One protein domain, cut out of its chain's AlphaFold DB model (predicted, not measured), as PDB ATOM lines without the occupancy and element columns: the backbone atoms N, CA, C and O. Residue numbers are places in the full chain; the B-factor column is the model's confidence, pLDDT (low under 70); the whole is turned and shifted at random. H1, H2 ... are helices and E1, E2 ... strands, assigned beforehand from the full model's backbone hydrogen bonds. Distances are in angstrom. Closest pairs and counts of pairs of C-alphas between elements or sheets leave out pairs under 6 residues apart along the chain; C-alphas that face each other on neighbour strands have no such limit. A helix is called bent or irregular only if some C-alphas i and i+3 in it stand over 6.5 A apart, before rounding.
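What this domain is: This is residues 4 to 95 and 237 to 269 of the 284 residues of an uncharacterized protein of Anaerolineae bacterium (UniProt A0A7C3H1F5). One twisted sheet of five strands is covered on one face by two helices, H1 and H2, while its other face is bare of named helices. E1, E5 and E4 make a long ribbon, with H2 over E5 and E4 and H1 mainly over E4, and the hairpin of E2 and E3, both strongly bent, turns away from the ribbon on the side of E4 and ends in the loop of residues 52 to 58. The printed part has 125 residues, in the chain order E1, H1, E2, E3, E4, E5, H2; the sheet's order is E1, E5, E4, E3, E2, all antiparallel, and the class is mixed, helices and strands. The whole is compact, with a radius of gyration of the C-alphas of 14.5 A, and flat, spanning 42 by 37 by 20 A.

Where its parts are: In the sheet, E1 is residues 8 to 17, 27.5 A long, beginning at C-alpha 8 at (142.209, 151.615, 151.795). E5 is residues 83 to 92, 29.6 A, and E4 residues 71 to 80, 27.7 A. E3 is residues 59 to 66, 20.2 A, and E2 residues 44 to 51, 20.5 A. E1 bends by 59 degrees at residue 11, E2 by 61 degrees at residue 47 and E3 by 55 degrees at residue 63. H1 is residues 21 to 38, 25.8 A; it is irregular, with C-alphas 22 and 25 7.4 A apart, and has a kink of 25 degrees near residue 28. H2, the longest helix, is residues 238 to 261, 34.2 A, ending at C-alpha 261 at (116.695, 143.381, 134.175).

How they stand to each other: E2, E3, E4 and E5 form a meander, each strand the antiparallel neighbour of the one before. Within hydrogen-bond range are N 13 and O 88, 2.9 A, between E1 and E5; N 76 and O 87, 2.8 A, between E4 and E5; N 75 and O 63, 2.8 A, between E4 and E3; and N 62 and O 48, 2.8 A, between E3 and E2. The edge strands E1 and E2 are apart. H1 and H2 are on the same face, giving two layers, helices over a sheet. H1, at a height over the sheet of 8.7 A, is over E4 and only just over E3, with 3 of its C-alphas there. H2, at a height of 9.7 A, is over E5 and E4 and runs along the strands, at 14 degrees to E4 on the local plane. With its residues 250 to 261 alone, H2 touches H1; the closest C-alphas, of Ala 30 and Ala 258, are 4.7 A apart. Their lines stand at a steep tilt of 48 degrees, opposite ways. Every O i to N i+4 pair is within hydrogen-bond range in H2, and 12 of 14 in H1.

The domain as a whole: The C-alphas farthest apart, of Arg 82 and Asp 237, are 43.2 A apart. Residues 96 to 236 are not printed; C-alphas 95 and 237 are 12.1 A apart across this cut, which lies in the link from E5 to H2. Of the links printed whole, E2 to E3 is short and the others are tight. The mean pLDDT of the printed part is 95.4, and no printed residue is under 70.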
ATOM      1  N   ASP A   4     139.030 159.253 149.802       89.88
ATOM      2  CA  ASP A   4     140.105 158.971 150.768       89.88
ATOM      3  C   ASP A   4     139.592 158.645 152.181       89.88
ATOM      4  O   ASP A   4     140.232 157.920 152.941       89.88
ATOM      5  N   LYS A   5     138.391 159.118 152.533       93.31
ATOM      6  CA  LYS A   5     137.734 158.780 153.801       93.31
ATOM      7  C   LYS A   5     137.066 157.406 153.778       93.31
ATOM      8  O   LYS A   5     136.557 156.984 154.819       93.31
ATOM      9  N   LEU A   6     136.973 156.711 152.644       94.06
ATOM     10  CA  LEU A   6     136.300 155.409 152.581       94.06
ATOM     11  C   LEU A   6     137.134 154.283 153.182       94.06
ATOM     12  O   LEU A   6     136.551 153.370 153.757       94.06
ATOM     13  N   GLY A   7     138.458 154.396 153.163       93.94
ATOM     14  CA  GLY A   7     139.382 153.377 153.649       93.94
ATOM     15  C   GLY A   7     140.493 153.138 152.635       93.94
ATOM     16  O   GLY A   7     140.663 153.913 151.699       93.94
ATOM     17  N   ARG A   8     141.252 152.055 152.817       93.00
ATOM     18  CA  ARG A   8     142.209 151.615 151.795       93.00
ATOM     19  C   ARG A   8     141.445 150.799 150.742       93.00
ATOM     20  O   ARG A   8     140.663 149.941 151.166       93.00
ATOM     21  N   PRO A   9     141.649 151.037 149.432       94.00
ATOM     22  CA  PRO A   9     141.131 150.137 148.409       94.00
ATOM     23  C   PRO A   9     141.742 148.754 148.632       94.00
ATOM     24  O   PRO A   9     142.943 148.633 148.896       94.00
ATOM     25  N   TYR A  10     140.892 147.740 148.634       92.44
ATOM     26  CA  TYR A  10     141.271 146.358 148.896       92.44
ATOM     27  C   TYR A  10     141.026 145.479 147.673       92.44
ATOM     28  O   TYR A  10     141.830 144.604 147.379       92.44
ATOM     29  N   ASP A  11     139.919 145.713 146.978       93.75
ATOM     30  CA  ASP A  11     139.511 144.955 145.804       93.75
ATOM     31  C   ASP A  11     138.649 145.855 144.914       93.75
ATOM     32  O   ASP A  11     138.108 146.846 145.402       93.75
ATOM     33  N   GLY A  12     138.498 145.521 143.643       93.12
ATOM     34  CA  GLY A  12     137.633 146.245 142.730       93.12
ATOM     35  C   GLY A  12     137.529 145.550 141.384       93.12
ATOM     36  O   GLY A  12     138.284 144.626 141.079       93.12
ATOM     37  N   TRP A  13     136.550 145.970 140.601       93.44
ATOM     38  CA  TRP A  13     136.376 145.554 139.219       93.44
ATOM     39  C   TRP A  13     135.643 146.646 138.455       93.44
ATOM     40  O   TRP A  13     134.778 147.326 139.013       93.44
ATOM     41  N   ASP A  14     135.969 146.775 137.178       95.62
ATOM     42  CA  ASP A  14     135.295 147.659 136.252       95.62
ATOM     43  C   ASP A  14     135.095 147.024 134.875       95.62
ATOM     44  O   ASP A  14     135.837 146.137 134.442       95.62
ATOM     45  N   ASP A  15     134.049 147.472 134.190       96.94
ATOM     46  CA  ASP A  15     133.714 147.029 132.847       96.94
ATOM     47  C   ASP A  15     132.902 148.077 132.096       96.94
ATOM     48  O   ASP A  15     132.275 148.969 132.682       96.94
ATOM     49  N   THR A  16     132.925 147.958 130.774       97.38
ATOM     50  CA  THR A  16     132.237 148.875 129.868       97.38
ATOM     51  C   THR A  16     131.402 148.081 128.879       97.38
ATOM     52  O   THR A  16     131.929 147.245 128.157       97.38
ATOM     53  N   ILE A  17     130.099 148.360 128.826       97.19
ATOM     54  CA  ILE A  17     129.203 147.794 127.818       97.19
ATOM     55  C   ILE A  17     129.014 148.834 126.712       97.19
ATOM     56  O   ILE A  17     128.376 149.875 126.918       97.19
ATOM     57  N   GLU A  18     129.586 148.548 125.546       97.69
ATOM     58  CA  GLU A  18     129.604 149.451 124.396       97.69
ATOM     59  C   GLU A  18     128.193 149.744 123.866       97.69
ATOM     60  O   GLU A  18     127.340 148.861 123.765       97.69
ATOM     61  N   GLY A  19     127.923 151.009 123.540       97.75
ATOM     62  CA  GLY A  19     126.659 151.444 122.935       97.75
ATOM     63  C   GLY A  19     125.435 151.469 123.864       97.75
ATOM     64  O   GLY A  19     124.346 151.822 123.412       97.75
ATOM     65  N   GLN A  20     125.585 151.135 125.152       98.12
ATOM     66  CA  GLN A  20     124.470 151.010 126.108       98.12
ATOM     67  C   GLN A  20     124.371 152.148 127.138       98.12
ATOM     68  O   GLN A  20     123.693 152.025 128.161       98.12
ATOM     69  N   GLY A  21     125.011 153.292 126.896       97.62
ATOM     70  CA  GLY A  21     125.044 154.425 127.827       97.62
ATOM     71  C   GLY A  21     123.655 154.958 128.204       97.62
ATOM     72  O   GLY A  21     123.426 155.348 129.351       97.62
ATOM     73  N   ASN A  22     122.680 154.889 127.293       97.88
ATOM     74  CA  ASN A  22     121.284 155.273 127.550       97.88
ATOM     75  C   ASN A  22     120.579 154.385 128.600       97.88
ATOM     76  O   ASN A  22     119.583 154.807 129.192       97.88
ATOM     77  N   LYS A  23     121.097 153.185 128.888       98.06
ATOM     78  CA  LYS A  23     120.553 152.256 129.892       98.06
ATOM     79  C   LYS A  23     121.060 152.512 131.312       98.06
ATOM     80  O   LYS A  23     120.562 151.887 132.248       98.06
ATOM     81  N   ALA A  24     121.977 153.461 131.525       97.75
ATOM     82  CA  ALA A  24     122.592 153.701 132.834       97.75
ATOM     83  C   ALA A  24     121.583 153.973 133.968       97.75
ATOM     84  O   ALA A  24     121.781 153.522 135.096       97.75
ATOM     85  N   GLU A  25     120.499 154.709 133.707       97.19
ATOM     86  CA  GLU A  25     119.451 154.954 134.715       97.19
ATOM     87  C   GLU A  25     118.588 153.708 134.972       97.19
ATOM     88  O   GLU A  25     118.182 153.461 136.108       97.19
ATOM     89  N   ALA A  26     118.325 152.899 133.943       97.88
ATOM     90  CA  ALA A  26     117.588 151.646 134.089       97.88
ATOM     91  C   ALA A  26     118.365 150.656 134.969       97.88
ATOM     92  O   ALA A  26     117.823 150.178 135.964       97.88
ATOM     93  N   VAL A  27     119.659 150.461 134.690       97.94
ATOM     94  CA  VAL A  27     120.545 149.604 135.497       97.94
ATOM     95  C   VAL A  27     120.650 150.116 136.936       97.94
ATOM     96  O   VAL A  27     120.570 149.334 137.879       97.94
ATOM     97  N   ARG A  28     120.757 151.438 137.147       97.50
ATOM     98  CA  ARG A  28     120.787 152.027 138.498       97.50
ATOM     99  C   ARG A  28     119.517 151.755 139.301       97.50
ATOM    100  O   ARG A  28     119.618 151.492 140.500       97.50
ATOM    101  N   ARG A  29     118.342 151.855 138.677       97.56
ATOM    102  CA  ARG A  29     117.060 151.561 139.335       97.56
ATOM    103  C   ARG A  29     116.932 150.073 139.645       97.56
ATOM    104  O   ARG A  29     116.715 149.737 140.807       97.56
ATOM    105  N   ALA A  30     117.197 149.214 138.663       98.00
ATOM    106  CA  ALA A  30     117.166 147.764 138.836       98.00
ATOM    107  C   ALA A  30     118.138 147.297 139.933       98.00
ATOM    108  O   ALA A  30     117.779 146.494 140.787       98.00
ATOM    109  N   PHE A  31     119.342 147.872 139.997       97.81
ATOM    110  CA  PHE A  31     120.313 147.556 141.045       97.81
ATOM    111  C   PHE A  31     119.810 147.929 142.441       97.81
ATOM    112  O   PHE A  31     119.966 147.157 143.388       97.81
ATOM    113  N   ALA A  32     119.189 149.103 142.586       97.31
ATOM    114  CA  ALA A  32     118.627 149.530 143.863       97.31
ATOM    115  C   ALA A  32     117.498 148.593 144.332       97.31
ATOM    116  O   ALA A  32     117.424 148.271 145.518       97.31
ATOM    117  N   GLU A  33     116.653 148.134 143.409       97.75
ATOM    118  CA  GLU A  33     115.574 147.181 143.684       97.75
ATOM    119  C   GLU A  33     116.109 145.789 144.040       97.75
ATOM    120  O   GLU A  33     115.684 145.208 145.041       97.75
ATOM    121  N   GLU A  34     117.097 145.283 143.298       97.50
ATOM    122  CA  GLU A  34     117.755 144.007 143.597       97.50
ATOM    123  C   GLU A  34     118.418 144.019 144.973       97.50
ATOM    124  O   GLU A  34     118.229 143.091 145.764       97.50
ATOM    125  N   MET A  35     119.133 145.098 145.302       97.12
ATOM    126  CA  MET A  35     119.734 145.259 146.622       97.12
ATOM    127  C   MET A  35     118.671 145.345 147.716       97.12
ATOM    128  O   MET A  35     118.830 144.705 148.748       97.12
ATOM    129  N   LYS A  36     117.553 146.048 147.501       96.31
ATOM    130  CA  LYS A  36     116.449 146.085 148.475       96.31
ATOM    131  C   LYS A  36     115.844 144.697 148.712       96.31
ATOM    132  O   LYS A  36     115.473 144.379 149.836       96.31
ATOM    133  N   ARG A  37     115.747 143.877 147.664       96.69
ATOM    134  CA  ARG A  37     115.156 142.534 147.721       96.69
ATOM    135  C   ARG A  37     116.076 141.496 148.367       96.69
ATOM    136  O   ARG A  37     115.583 140.569 148.999       96.69
ATOM    137  N   ARG A  38     117.390 141.602 148.152       95.81
ATOM    138  CA  ARG A  38     118.358 140.532 148.459       95.81
ATOM    139  C   ARG A  38     119.388 140.885 149.520       95.81
ATOM    140  O   ARG A  38     120.093 139.984 149.967       95.81
ATOM    141  N   ALA A  39     119.538 142.158 149.885       93.94
ATOM    142  CA  ALA A  39     120.539 142.548 150.866       93.94
ATOM    143  C   ALA A  39     120.275 141.834 152.202       93.94
ATOM    144  O   ALA A  39     119.165 141.921 152.731       93.94
ATOM    145  N   PRO A  40     121.290 141.166 152.780       93.31
ATOM    146  CA  PRO A  40     121.233 140.709 154.156       93.31
ATOM    147  C   PRO A  40     120.837 141.851 155.103       93.31
ATOM    148  O   PRO A  40     121.262 142.990 154.881       93.31
ATOM    149  N   PRO A  41     120.116 141.565 156.201       91.88
ATOM    150  CA  PRO A  41     119.609 142.591 157.121       91.88
ATOM    151  C   PRO A  41     120.714 143.463 157.740       91.88
ATOM    152  O   PRO A  41     120.470 144.597 158.144       91.88
ATOM    153  N   ASN A  42     121.953 142.966 157.770       93.81
ATOM    154  CA  ASN A  42     123.109 143.664 158.332       93.81
ATOM    155  C   ASN A  42     123.832 144.586 157.330       93.81
ATOM    156  O   ASN A  42     124.817 145.235 157.702       93.81
ATOM    157  N   LEU A  43     123.389 144.648 156.068       95.75
ATOM    158  CA  LEU A  43     123.947 145.560 155.071       95.75
ATOM    159  C   LEU A  43     123.181 146.877 155.048       95.75
ATOM    160  O   LEU A  43     121.966 146.923 154.881       95.75
ATOM    161  N   LYS A  44     123.920 147.982 155.142       96.56
ATOM    162  CA  LYS A  44     123.369 149.326 154.969       96.56
ATOM    163  C   LYS A  44     123.659 149.805 153.558       96.56
ATOM    164  O   LYS A  44     124.822 149.984 153.195       96.56
ATOM    165  N   THR A  45     122.605 150.038 152.787       96.69
ATOM    166  CA  THR A  45     122.679 150.594 151.433       96.69
ATOM    167  C   THR A  45     122.293 152.065 151.451       96.69
ATOM    168  O   THR A  45     121.256 152.422 152.006       96.69
ATOM    169  N   TYR A  46     123.093 152.926 150.836       96.56
ATOM    170  CA  TYR A  46     122.774 154.346 150.714       96.56
ATOM    171  C   TYR A  46     123.383 154.941 149.445       96.56
ATOM    172  O   TYR A  46     124.417 154.489 148.957       96.56
ATOM    173  N   ARG A  47     122.740 155.973 148.894       96.75
ATOM    174  CA  ARG A  47     123.300 156.759 147.788       96.75
ATOM    175  C   ARG A  47     124.186 157.857 148.361       96.75
ATOM    176  O   ARG A  47     123.842 158.480 149.363       96.75
ATOM    177  N   GLY A  48     125.328 158.103 147.733       95.88
ATOM    178  CA  GLY A  48     126.237 159.153 148.167       95.88
ATOM    179  C   GLY A  48     127.073 159.692 147.024       95.88
ATOM    180  O   GLY A  48     127.501 158.955 146.144       95.88
ATOM    181  N   THR A  49     127.340 160.991 147.052       96.50
ATOM    182  CA  THR A  49     128.244 161.617 146.088       96.50
ATOM    183  C   THR A  49     129.671 161.553 146.621       96.50
ATOM    184  O   THR A  49     129.965 162.092 147.701       96.50
ATOM    185  N   LEU A  50     130.556 160.893 145.878       95.75
ATOM    186  CA  LEU A  50     131.984 160.843 146.171       95.75
ATOM    187  C   LEU A  50     132.735 161.898 145.358       95.75
ATOM    188  O   LEU A  50     132.346 162.237 144.243       95.75
ATOM    189  N   SER A  51     133.809 162.427 145.935       95.19
ATOM    190  CA  SER A  51     134.771 163.298 145.259       95.19
ATOM    191  C   SER A  51     136.160 162.678 145.371       95.19
ATOM    192  O   SER A  51     136.500 162.125 146.423       95.19
ATOM    193  N   THR A  52     136.953 162.801 144.307       87.88
ATOM    194  CA  THR A  52     138.346 162.326 144.217       87.88
ATOM    195  C   THR A  52     139.307 163.056 145.163       87.88
ATOM    196  O   THR A  52     140.463 162.671 145.273       87.88
ATOM    197  N   GLY A  53     138.835 164.078 145.885       88.19
ATOM    198  CA  GLY A  53     139.668 164.953 146.707       88.19
ATOM    199  C   GLY A  53     140.068 166.223 145.954       88.19
ATOM    200  O   GLY A  53     139.834 166.346 144.753       88.19
ATOM    201  N   GLY A  54     140.629 167.187 146.684       86.31
ATOM    202  CA  GLY A  54     140.936 168.525 146.164       86.31
ATOM    203  C   GLY A  54     139.716 169.454 146.076       86.31
ATOM    204  O   GLY A  54     138.568 169.014 146.150       86.31
ATOM    205  N   VAL A  55     139.973 170.759 145.935       84.75
ATOM    206  CA  VAL A  55     138.932 171.802 145.816       84.75
ATOM    207  C   VAL A  55     138.143 171.652 144.508       84.75
ATOM    208  O   VAL A  55     136.938 171.879 144.477       84.75
ATOM    209  N   THR A  56     138.801 171.175 143.449       89.12
ATOM    210  CA  THR A  56     138.242 170.985 142.099       89.12
ATOM    211  C   THR A  56     137.800 169.544 141.813       89.12
ATOM    212  O   THR A  56     137.441 169.211 140.682       89.12
ATOM    213  N   GLY A  57     137.818 168.660 142.817       88.88
ATOM    214  CA  GLY A  57     137.552 167.236 142.626       88.88
ATOM    215  C   GLY A  57     136.142 166.967 142.102       88.88
ATOM    216  O   GLY A  57     135.158 167.207 142.814       88.88
ATOM    217  N   LYS A  58     136.039 166.404 140.887       93.56
ATOM    218  CA  LYS A  58     134.762 166.036 140.255       93.56
ATOM    219  C   LYS A  58     133.929 165.173 141.205       93.56
ATOM    220  O   LYS A  58     134.409 164.196 141.781       93.56
ATOM    221  N   ARG A  59     132.663 165.553 141.365       95.50
ATOM    222  CA  ARG A  59     131.684 164.861 142.204       95.50
ATOM    223  C   ARG A  59     130.914 163.857 141.356       95.50
ATOM    224  O   ARG A  59     130.366 164.229 140.325       95.50
ATOM    225  N   ARG A  60     130.871 162.599 141.786       96.00
ATOM    226  CA  ARG A  60     130.192 161.511 141.070       96.00
ATOM    227  C   ARG A  60     129.229 160.781 142.013       96.00
ATOM    228  O   ARG A  60     129.576 160.599 143.184       96.00
ATOM    229  N   PRO A  61     128.020 160.409 141.561       96.62
ATOM    230  CA  PRO A  61     127.085 159.640 142.371       96.62
ATOM    231  C   PRO A  61     127.525 158.173 142.450       96.62
ATOM    232  O   PRO A  61     127.838 157.563 141.431       96.62
ATOM    233  N   TYR A  62     127.524 157.611 143.655       97.50
ATOM    234  CA  TYR A  62     127.805 156.202 143.928       97.50
ATOM    235  C   TYR A  62     126.672 155.580 144.744       97.50
ATOM    236  O   TYR A  62     126.014 156.246 145.555       97.50
ATOM    237  N   TYR A  63     126.501 154.274 144.578       97.50
ATOM    238  CA  TYR A  63     125.795 153.434 145.534       97.50
ATOM    239  C   TYR A  63     126.804 152.871 146.520       97.50
ATOM    240  O   TYR A  63     127.821 152.310 146.129       97.50
ATOM    241  N   LEU A  64     126.543 153.045 147.807       97.62
ATOM    242  CA  LEU A  64     127.441 152.635 148.872       97.62
ATOM    243  C   LEU A  64     126.757 151.526 149.667       97.62
ATOM    244  O   LEU A  64     125.639 151.697 150.154       97.62
ATOM    245  N   VAL A  65     127.439 150.393 149.790       97.50
ATOM    246  CA  VAL A  65     126.984 149.234 150.561       97.50
ATOM    247  C   VAL A  65     127.996 148.996 151.666       97.50
ATOM    248  O   VAL A  65     129.180 148.830 151.394       97.50
ATOM    249  N   ARG A  66     127.559 149.028 152.924       97.25
ATOM    250  CA  ARG A  66     128.439 148.884 154.089       97.25
ATOM    251  C   ARG A  66     127.995 147.716 154.960       97.25
ATOM    252  O   ARG A  66     126.810 147.614 155.271       97.25
ATOM    253  N   ASN A  67     128.953 146.915 155.426       95.56
ATOM    254  CA  ASN A  67     128.725 145.901 156.458       95.56
ATOM    255  C   ASN A  67     129.101 146.405 157.867       95.56
ATOM    256  O   ASN A  67     129.711 147.467 158.044       95.56
ATOM    257  N   TYR A  68     128.757 145.627 158.895       92.19
ATOM    258  CA  TYR A  68     129.058 145.962 160.292       92.19
ATOM    259  C   TYR A  68     130.564 145.943 160.610       92.19
ATOM    260  O   TYR A  68     131.013 146.701 161.474       92.19
ATOM    261  N   ALA A  69     131.357 145.148 159.880       91.56
ATOM    262  CA  ALA A  69     132.812 145.074 160.024       91.56
ATOM    263  C   ALA A  69     133.528 146.358 159.561       91.56
ATOM    264  O   ALA A  69     134.684 146.603 159.898       91.56
ATOM    265  N   GLY A  70     132.827 147.262 158.868       92.62
ATOM    266  CA  GLY A  70     133.396 148.511 158.362       92.62
ATOM    267  C   GLY A  70     134.051 148.380 156.989       92.62
ATOM    268  O   GLY A  70     134.775 149.295 156.587       92.62
ATOM    269  N   ALA A  71     133.774 147.289 156.276       96.12
ATOM    270  CA  ALA A  71     133.989 147.203 154.845       96.12
ATOM    271  C   ALA A  71     132.865 147.946 154.109       96.12
ATOM    272  O   ALA A  71     131.707 147.975 154.546       96.12
ATOM    273  N   LEU A  72     133.223 148.584 153.003       97.38
ATOM    274  CA  LEU A  72     132.329 149.394 152.194       97.38
ATOM    275  C   LEU A  72     132.602 149.114 150.722       97.38
ATOM    276  O   LEU A  72     133.729 149.274 150.278       97.38
ATOM    277  N   VAL A  73     131.573 148.742 149.971       97.56
ATOM    278  CA  VAL A  73     131.625 148.628 148.514       97.56
ATOM    279  C   VAL A  73     131.016 149.888 147.917       97.56
ATOM    280  O   VAL A  73     129.878 150.242 148.238       97.56
ATOM    281  N   ALA A  74     131.780 150.586 147.085       97.94
ATOM    282  CA  ALA A  74     131.314 151.730 146.322       97.94
ATOM    283  C   ALA A  74     131.059 151.294 144.882       97.94
ATOM    284  O   ALA A  74     132.003 150.996 144.166       97.94
ATOM    285  N   ILE A  75     129.794 151.263 144.468       97.88
ATOM    286  CA  ILE A  75     129.381 150.934 143.105       97.88
ATOM    287  C   ILE A  75     129.163 152.226 142.318       97.88
ATOM    288  O   ILE A  75     128.414 153.117 142.741       97.88
ATOM    289  N   TYR A  76     129.799 152.310 141.160       97.69
ATOM    290  CA  TYR A  76     129.669 153.375 140.187       97.69
ATOM    291  C   TYR A  76     128.968 152.858 138.934       97.69
ATOM    292  O   TYR A  76     129.375 151.863 138.348       97.69
ATOM    293  N   LEU A  77     127.899 153.544 138.541       97.81
ATOM    294  CA  LEU A  77     127.077 153.204 137.382       97.81
ATOM    295  C   LEU A  77     126.814 154.496 136.622       97.81
ATOM    296  O   LEU A  77     126.082 155.361 137.116       97.81
ATOM    297  N   ALA A  78     127.435 154.661 135.460       97.75
ATOM    298  CA  ALA A  78     127.340 155.899 134.700       97.75
ATOM    299  C   ALA A  78     127.429 155.658 133.196       97.75
ATOM    300  O   ALA A  78     128.054 154.713 132.733       97.75
ATOM    301  N   SER A  79     126.826 156.562 132.432       97.69
ATOM    302  CA  SER A  79     127.036 156.651 130.992       97.69
ATOM    303  C   SER A  79     128.340 157.398 130.704       97.69
ATOM    304  O   SER A  79     128.523 158.520 131.186       97.69
ATOM    305  N   PHE A  80     129.210 156.814 129.888       96.38
ATOM    306  CA  PHE A  80     130.387 157.462 129.317       96.38
ATOM    307  C   PHE A  80     130.179 157.616 127.810       96.38
ATOM    308  O   PHE A  80     130.488 156.734 127.020       96.38
ATOM    309  N   GLY A  81     129.588 158.743 127.408       96.88
ATOM    310  CA  GLY A  81     129.196 158.952 126.015       96.88
ATOM    311  C   GLY A  81     128.126 157.946 125.590       96.88
ATOM    312  O   GLY A  81     127.010 157.981 126.109       96.88
ATOM    313  N   ARG A  82     128.471 157.065 124.647       97.69
ATOM    314  CA  ARG A  82     127.577 156.005 124.162       97.69
ATOM    315  C   ARG A  82     127.646 154.736 124.997       97.69
ATOM    316  O   ARG A  82     126.766 153.902 124.840       97.69
ATOM    317  N   ASP A  83     128.606 154.620 125.903       98.31
ATOM    318  CA  ASP A  83     128.886 153.368 126.594       98.31
ATOM    319  C   ASP A  83     128.387 153.403 128.037       98.31
ATOM    320  O   ASP A  83     128.258 154.464 128.661       98.31
ATOM    321  N   LEU A  84     128.072 152.230 128.578       97.88
ATOM    322  CA  LEU A  84     127.700 152.061 129.974       97.88
ATOM    323  C   LEU A  84     128.920 151.598 130.764       97.88
ATOM    324  O   LEU A  84     129.374 150.473 130.589       97.88
ATOM    325  N   TYR A  85     129.406 152.441 131.667       97.75
ATOM    326  CA  TYR A  85     130.493 152.102 132.576       97.75
ATOM    327  C   TYR A  85     129.936 151.613 133.914       97.75
ATOM    328  O   TYR A  85     129.136 152.307 134.562       97.75
ATOM    329  N   LEU A  86     130.381 150.433 134.336       97.25
ATOM    330  CA  LEU A  86     130.058 149.846 135.628       97.25
ATOM    331  C   LEU A  86     131.360 149.554 136.357       97.25
ATOM    332  O   LEU A  86     132.249 148.911 135.817       97.25
ATOM    333  N   ALA A  87     131.465 149.999 137.597       96.56
ATOM    334  CA  ALA A  87     132.596 149.661 138.439       96.56
ATOM    335  C   ALA A  87     132.139 149.474 139.874       96.56
ATOM    336  O   ALA A  87     131.151 150.070 140.313       96.56
ATOM    337  N   TRP A  88     132.871 148.678 140.634       96.94
ATOM    338  CA  TRP A  88     132.751 148.681 142.077       96.94
ATOM    339  C   TRP A  88     134.112 148.527 142.734       96.94
ATOM    340  O   TRP A  88     134.953 147.765 142.274       96.94
ATOM    341  N   ASP A  89     134.291 149.222 143.852       96.56
ATOM    342  CA  ASP A  89     135.517 149.199 144.643       96.56
ATOM    343  C   ASP A  89     135.194 148.842 146.095       96.56
ATOM    344  O   ASP A  89     134.341 149.463 146.738       96.56
ATOM    345  N   LEU A  90     135.888 147.847 146.637       96.69
ATOM    346  CA  LEU A  90     135.867 147.482 148.045       96.69
ATOM    347  C   LEU A  90     136.910 148.299 148.811       96.69
ATOM    348  O   LEU A  90     138.117 148.170 148.614       96.69
ATOM    349  N   PHE A  91     136.432 149.061 149.784       96.50
ATOM    350  CA  PHE A  91     137.238 149.784 150.751       96.50
ATOM    351  C   PHE A  91     137.121 149.142 152.126       96.50
ATOM    352  O   PHE A  91     136.025 148.862 152.614       96.50
ATOM    353  N   VAL A  92     138.258 148.981 152.801       95.06
ATOM    354  CA  VAL A  92     138.296 148.520 154.193       95.06
ATOM    355  C   VAL A  92     138.874 149.622 155.071       95.06
ATOM    356  O   VAL A  92     139.981 150.127 154.841       95.06
ATOM    357  N   ARG A  93     138.119 150.016 156.103       93.50
ATOM    358  CA  ARG A  93     138.597 150.969 157.108       93.50
ATOM    359  C   ARG A  93     139.394 150.251 158.182       93.50
ATOM    360  O   ARG A  93     138.898 149.341 158.836       93.50
ATOM    361  N   LYS A  94     140.608 150.738 158.425       91.81
ATOM    362  CA  LYS A  94     141.392 150.353 159.599       91.81
ATOM    363  C   LYS A  94     140.738 150.962 160.835       91.81
ATOM    364  O   LYS A  94     140.656 152.187 160.937       91.81
ATOM    365  N   ARG A  95     140.269 150.126 161.759       91.44
ATOM    366  CA  ARG A  95     139.787 150.587 163.064       91.44
ATOM    367  C   ARG A  95     140.962 150.635 164.028       91.44
ATOM    368  O   ARG A  95     141.670 149.646 164.212       91.44
ATOM    369  N   ASP A 237     138.491 139.984 161.754       90.25
ATOM    370  CA  ASP A 237     138.415 138.581 162.128       90.25
ATOM    371  C   ASP A 237     137.955 137.720 160.935       90.25
ATOM    372  O   ASP A 237     137.527 138.218 159.889       90.25
ATOM    373  N   HIS A 238     138.071 136.403 161.081       89.31
ATOM    374  CA  HIS A 238     137.711 135.464 160.022       89.31
ATOM    375  C   HIS A 238     136.232 135.579 159.599       89.31
ATOM    376  O   HIS A 238     135.914 135.433 158.418       89.31
ATOM    377  N   PHE A 239     135.322 135.884 160.528       93.19
ATOM    378  CA  PHE A 239     133.900 136.057 160.228       93.19
ATOM    379  C   PHE A 239     133.650 137.353 159.454       93.19
ATOM    380  O   PHE A 239     132.992 137.333 158.422       93.19
ATOM    381  N   ALA A 240     134.276 138.456 159.856       92.69
ATOM    382  CA  ALA A 240     134.250 139.733 159.159       92.69
ATOM    383  C   ALA A 240     134.808 139.624 157.731       92.69
ATOM    384  O   ALA A 240     134.283 140.261 156.812       92.69
ATOM    385  N   VAL A 241     135.848 138.809 157.521       93.25
ATOM    386  CA  VAL A 241     136.361 138.497 156.178       93.25
ATOM    387  C   VAL A 241     135.306 137.752 155.357       93.25
ATOM    388  O   VAL A 241     135.024 138.159 154.230       93.25
ATOM    389  N   ASN A 242     134.684 136.711 155.915       93.69
ATOM    390  CA  ASN A 242     133.637 135.946 155.233       93.69
ATOM    391  C   ASN A 242     132.399 136.790 154.912       93.69
ATOM    392  O   ASN A 242     131.889 136.728 153.796       93.69
ATOM    393  N   ASP A 243     131.976 137.652 155.826       94.38
ATOM    394  CA  ASP A 243     130.833 138.537 155.621       94.38
ATOM    395  C   ASP A 243     131.136 139.629 154.599       94.38
ATOM    396  O   ASP A 243     130.274 140.025 153.813       94.38
ATOM    397  N   THR A 244     132.386 140.094 154.545       95.06
ATOM    398  CA  THR A 244     132.845 140.992 153.481       95.06
ATOM    399  C   THR A 244     132.826 140.286 152.123       95.06
ATOM    400  O   THR A 244     132.355 140.871 151.150       95.06
ATOM    401  N   ARG A 245     133.248 139.016 152.046       94.38
ATOM    402  CA  ARG A 245     133.143 138.205 150.818       94.38
ATOM    403  C   ARG A 245     131.694 137.999 150.394       94.38
ATOM    404  O   ARG A 245     131.367 138.216 149.230       94.38
ATOM    405  N   ALA A 246     130.819 137.630 151.327       94.56
ATOM    406  CA  ALA A 246     129.396 137.443 151.066       94.56
ATOM    407  C   ALA A 246     128.732 138.744 150.588       94.56
ATOM    408  O   ALA A 246     127.945 138.725 149.639       94.56
ATOM    409  N   MET A 247     129.093 139.886 151.187       96.00
ATOM    410  CA  MET A 247     128.652 141.210 150.743       96.00
ATOM    411  C   MET A 247     129.080 141.485 149.299       96.00
ATOM    412  O   MET A 247     128.239 141.856 148.485       96.00
ATOM    413  N   VAL A 248     130.359 141.286 148.968       95.56
ATOM    414  CA  VAL A 248     130.876 141.517 147.611       95.56
ATOM    415  C   VAL A 248     130.197 140.601 146.592       95.56
ATOM    416  O   VAL A 248     129.739 141.078 145.560       95.56
ATOM    417  N   LEU A 249     130.038 139.311 146.905       94.75
ATOM    418  CA  LEU A 249     129.306 138.362 146.057       94.75
ATOM    419  C   LEU A 249     127.846 138.770 145.850       94.75
ATOM    420  O   LEU A 249     127.295 138.589 144.767       94.75
ATOM    421  N   THR A 250     127.207 139.307 146.888       95.81
ATOM    422  CA  THR A 250     125.831 139.804 146.797       95.81
ATOM    423  C   THR A 250     125.758 141.021 145.885       95.81
ATOM    424  O   THR A 250     124.863 141.091 145.048       95.81
ATOM    425  N   VAL A 251     126.706 141.954 146.006       96.38
ATOM    426  CA  VAL A 251     126.793 143.128 145.130       96.38
ATOM    427  C   VAL A 251     127.014 142.711 143.678       96.38
ATOM    428  O   VAL A 251     126.265 143.169 142.820       96.38
ATOM    429  N   ASP A 252     127.963 141.813 143.406       95.81
ATOM    430  CA  ASP A 252     128.252 141.321 142.052       95.81
ATOM    431  C   ASP A 252     127.026 140.644 141.420       95.81
ATOM    432  O   ASP A 252     126.584 141.012 140.331       95.81
ATOM    433  N   LYS A 253     126.384 139.722 142.152       95.88
ATOM    434  CA  LYS A 253     125.170 139.037 141.683       95.88
ATOM    435  C   LYS A 253     124.010 140.002 141.449       95.88
ATOM    436  O   LYS A 253     123.276 139.827 140.477       95.88
ATOM    437  N   SER A 254     123.814 140.983 142.328       96.88
ATOM    438  CA  SER A 254     122.776 142.008 142.164       96.88
ATOM    439  C   SER A 254     123.068 142.918 140.975       96.88
ATOM    440  O   SER A 254     122.139 143.314 140.281       96.88
ATOM    441  N   LEU A 255     124.340 143.220 140.708       97.12
ATOM    442  CA  LEU A 255     124.747 144.030 139.568       97.12
ATOM    443  C   LEU A 255     124.487 143.315 138.240       97.12
ATOM    444  O   LEU A 255     123.848 143.896 137.368       97.12
ATOM    445  N   ARG A 256     124.886 142.043 138.112       96.69
ATOM    446  CA  ARG A 256     124.605 141.228 136.913       96.69
ATOM    447  C   ARG A 256     123.105 141.142 136.628       96.69
ATOM    448  O   ARG A 256     122.665 141.461 135.534       96.69
ATOM    449  N   ARG A 257     122.300 140.857 137.655       97.31
ATOM    450  CA  ARG A 257     120.833 140.811 137.524       97.31
ATOM    451  C   ARG A 257     120.220 142.160 137.177       97.31
ATOM    452  O   ARG A 257     119.208 142.201 136.495       97.31
ATOM    453  N   ALA A 258     120.796 143.257 137.664       97.69
ATOM    454  CA  ALA A 258     120.338 144.596 137.316       97.69
ATOM    455  C   ALA A 258     120.620 144.941 135.848       97.69
ATOM    456  O   ALA A 258     119.830 145.650 135.228       97.69
ATOM    457  N   VAL A 259     121.732 144.439 135.305       97.81
ATOM    458  CA  VAL A 259     122.066 144.525 133.880       97.81
ATOM    459  C   VAL A 259     121.079 143.685 133.061       97.81
ATOM    460  O   VAL A 259     120.427 144.246 132.180       97.81
ATOM    461  N   ASP A 260     120.834 142.431 133.453       97.88
ATOM    462  CA  ASP A 260     119.817 141.569 132.824       97.88
ATOM    463  C   ASP A 260     118.417 142.207 132.847       97.88
ATOM    464  O   ASP A 260     117.738 142.306 131.825       97.88
ATOM    465  N   ALA A 261     117.993 142.727 134.002       97.81
ATOM    466  CA  ALA A 261     116.695 143.381 134.175       97.81
ATOM    467  C   ALA A 261     116.557 144.686 133.369       97.81
ATOM    468  O   ALA A 261     115.442 145.117 133.079       97.81
ATOM    469  N   ALA A 262     117.669 145.319 132.979       97.75
ATOM    470  CA  ALA A 262     117.670 146.475 132.082       97.75
ATOM    471  C   ALA A 262     117.591 146.090 130.587       97.75
ATOM    472  O   ALA A 262     117.552 146.982 129.722       97.75
ATOM    473  N   GLY A 263     117.540 144.786 130.286       97.69
ATOM    474  CA  GLY A 263     117.522 144.223 128.938       97.69
ATOM    475  C   GLY A 263     118.903 144.162 128.287       97.69
ATOM    476  O   GLY A 263     118.993 144.256 127.067       97.69
ATOM    477  N   LEU A 264     119.967 144.090 129.089       97.50
ATOM    478  CA  LEU A 264     121.345 143.917 128.634       97.50
ATOM    479  C   LEU A 264     121.802 142.496 128.950       97.50
ATOM    480  O   LEU A 264     121.414 141.952 129.975       97.50
ATOM    481  N   ASP A 265     122.647 141.910 128.110       96.38
ATOM    482  CA  ASP A 265     123.194 140.582 128.375       96.38
ATOM    483  C   ASP A 265     124.302 140.657 129.443       96.38
ATOM    484  O   ASP A 265     125.387 141.187 129.184       96.38
ATOM    485  N   ALA A 266     124.059 140.140 130.656       94.25
ATOM    486  CA  ALA A 266     125.079 140.106 131.704       94.25
ATOM    487  C   ALA A 266     126.249 139.156 131.407       94.25
ATOM    488  O   ALA A 266     127.247 139.206 132.132       94.25
ATOM    489  N   SER A 267     126.166 138.316 130.367       93.75
ATOM    490  CA  SER A 267     127.307 137.528 129.886       93.75
ATOM    491  C   SER A 267     128.426 138.415 129.325       93.75
ATOM    492  O   SER A 267     129.594 138.032 129.382       93.75
ATOM    493  N   LEU A 268     128.088 139.638 128.890       91.25
ATOM    494  CA  LEU A 268     129.053 140.651 128.459       91.25
ATOM    495  C   LEU A 268     129.929 141.153 129.612       91.25
ATOM    496  O   LEU A 268     131.012 141.679 129.372       91.25
ATOM    497  N   LEU A 269     129.482 140.994 130.861       93.12
ATOM    498  CA  LEU A 269     130.284 141.349 132.024       93.12
ATOM    499  C   LEU A 269     131.301 140.252 132.305       93.12
ATOM    500  O   LEU A 269     130.922 139.122 132.648       93.12
TER     501      LEU A 269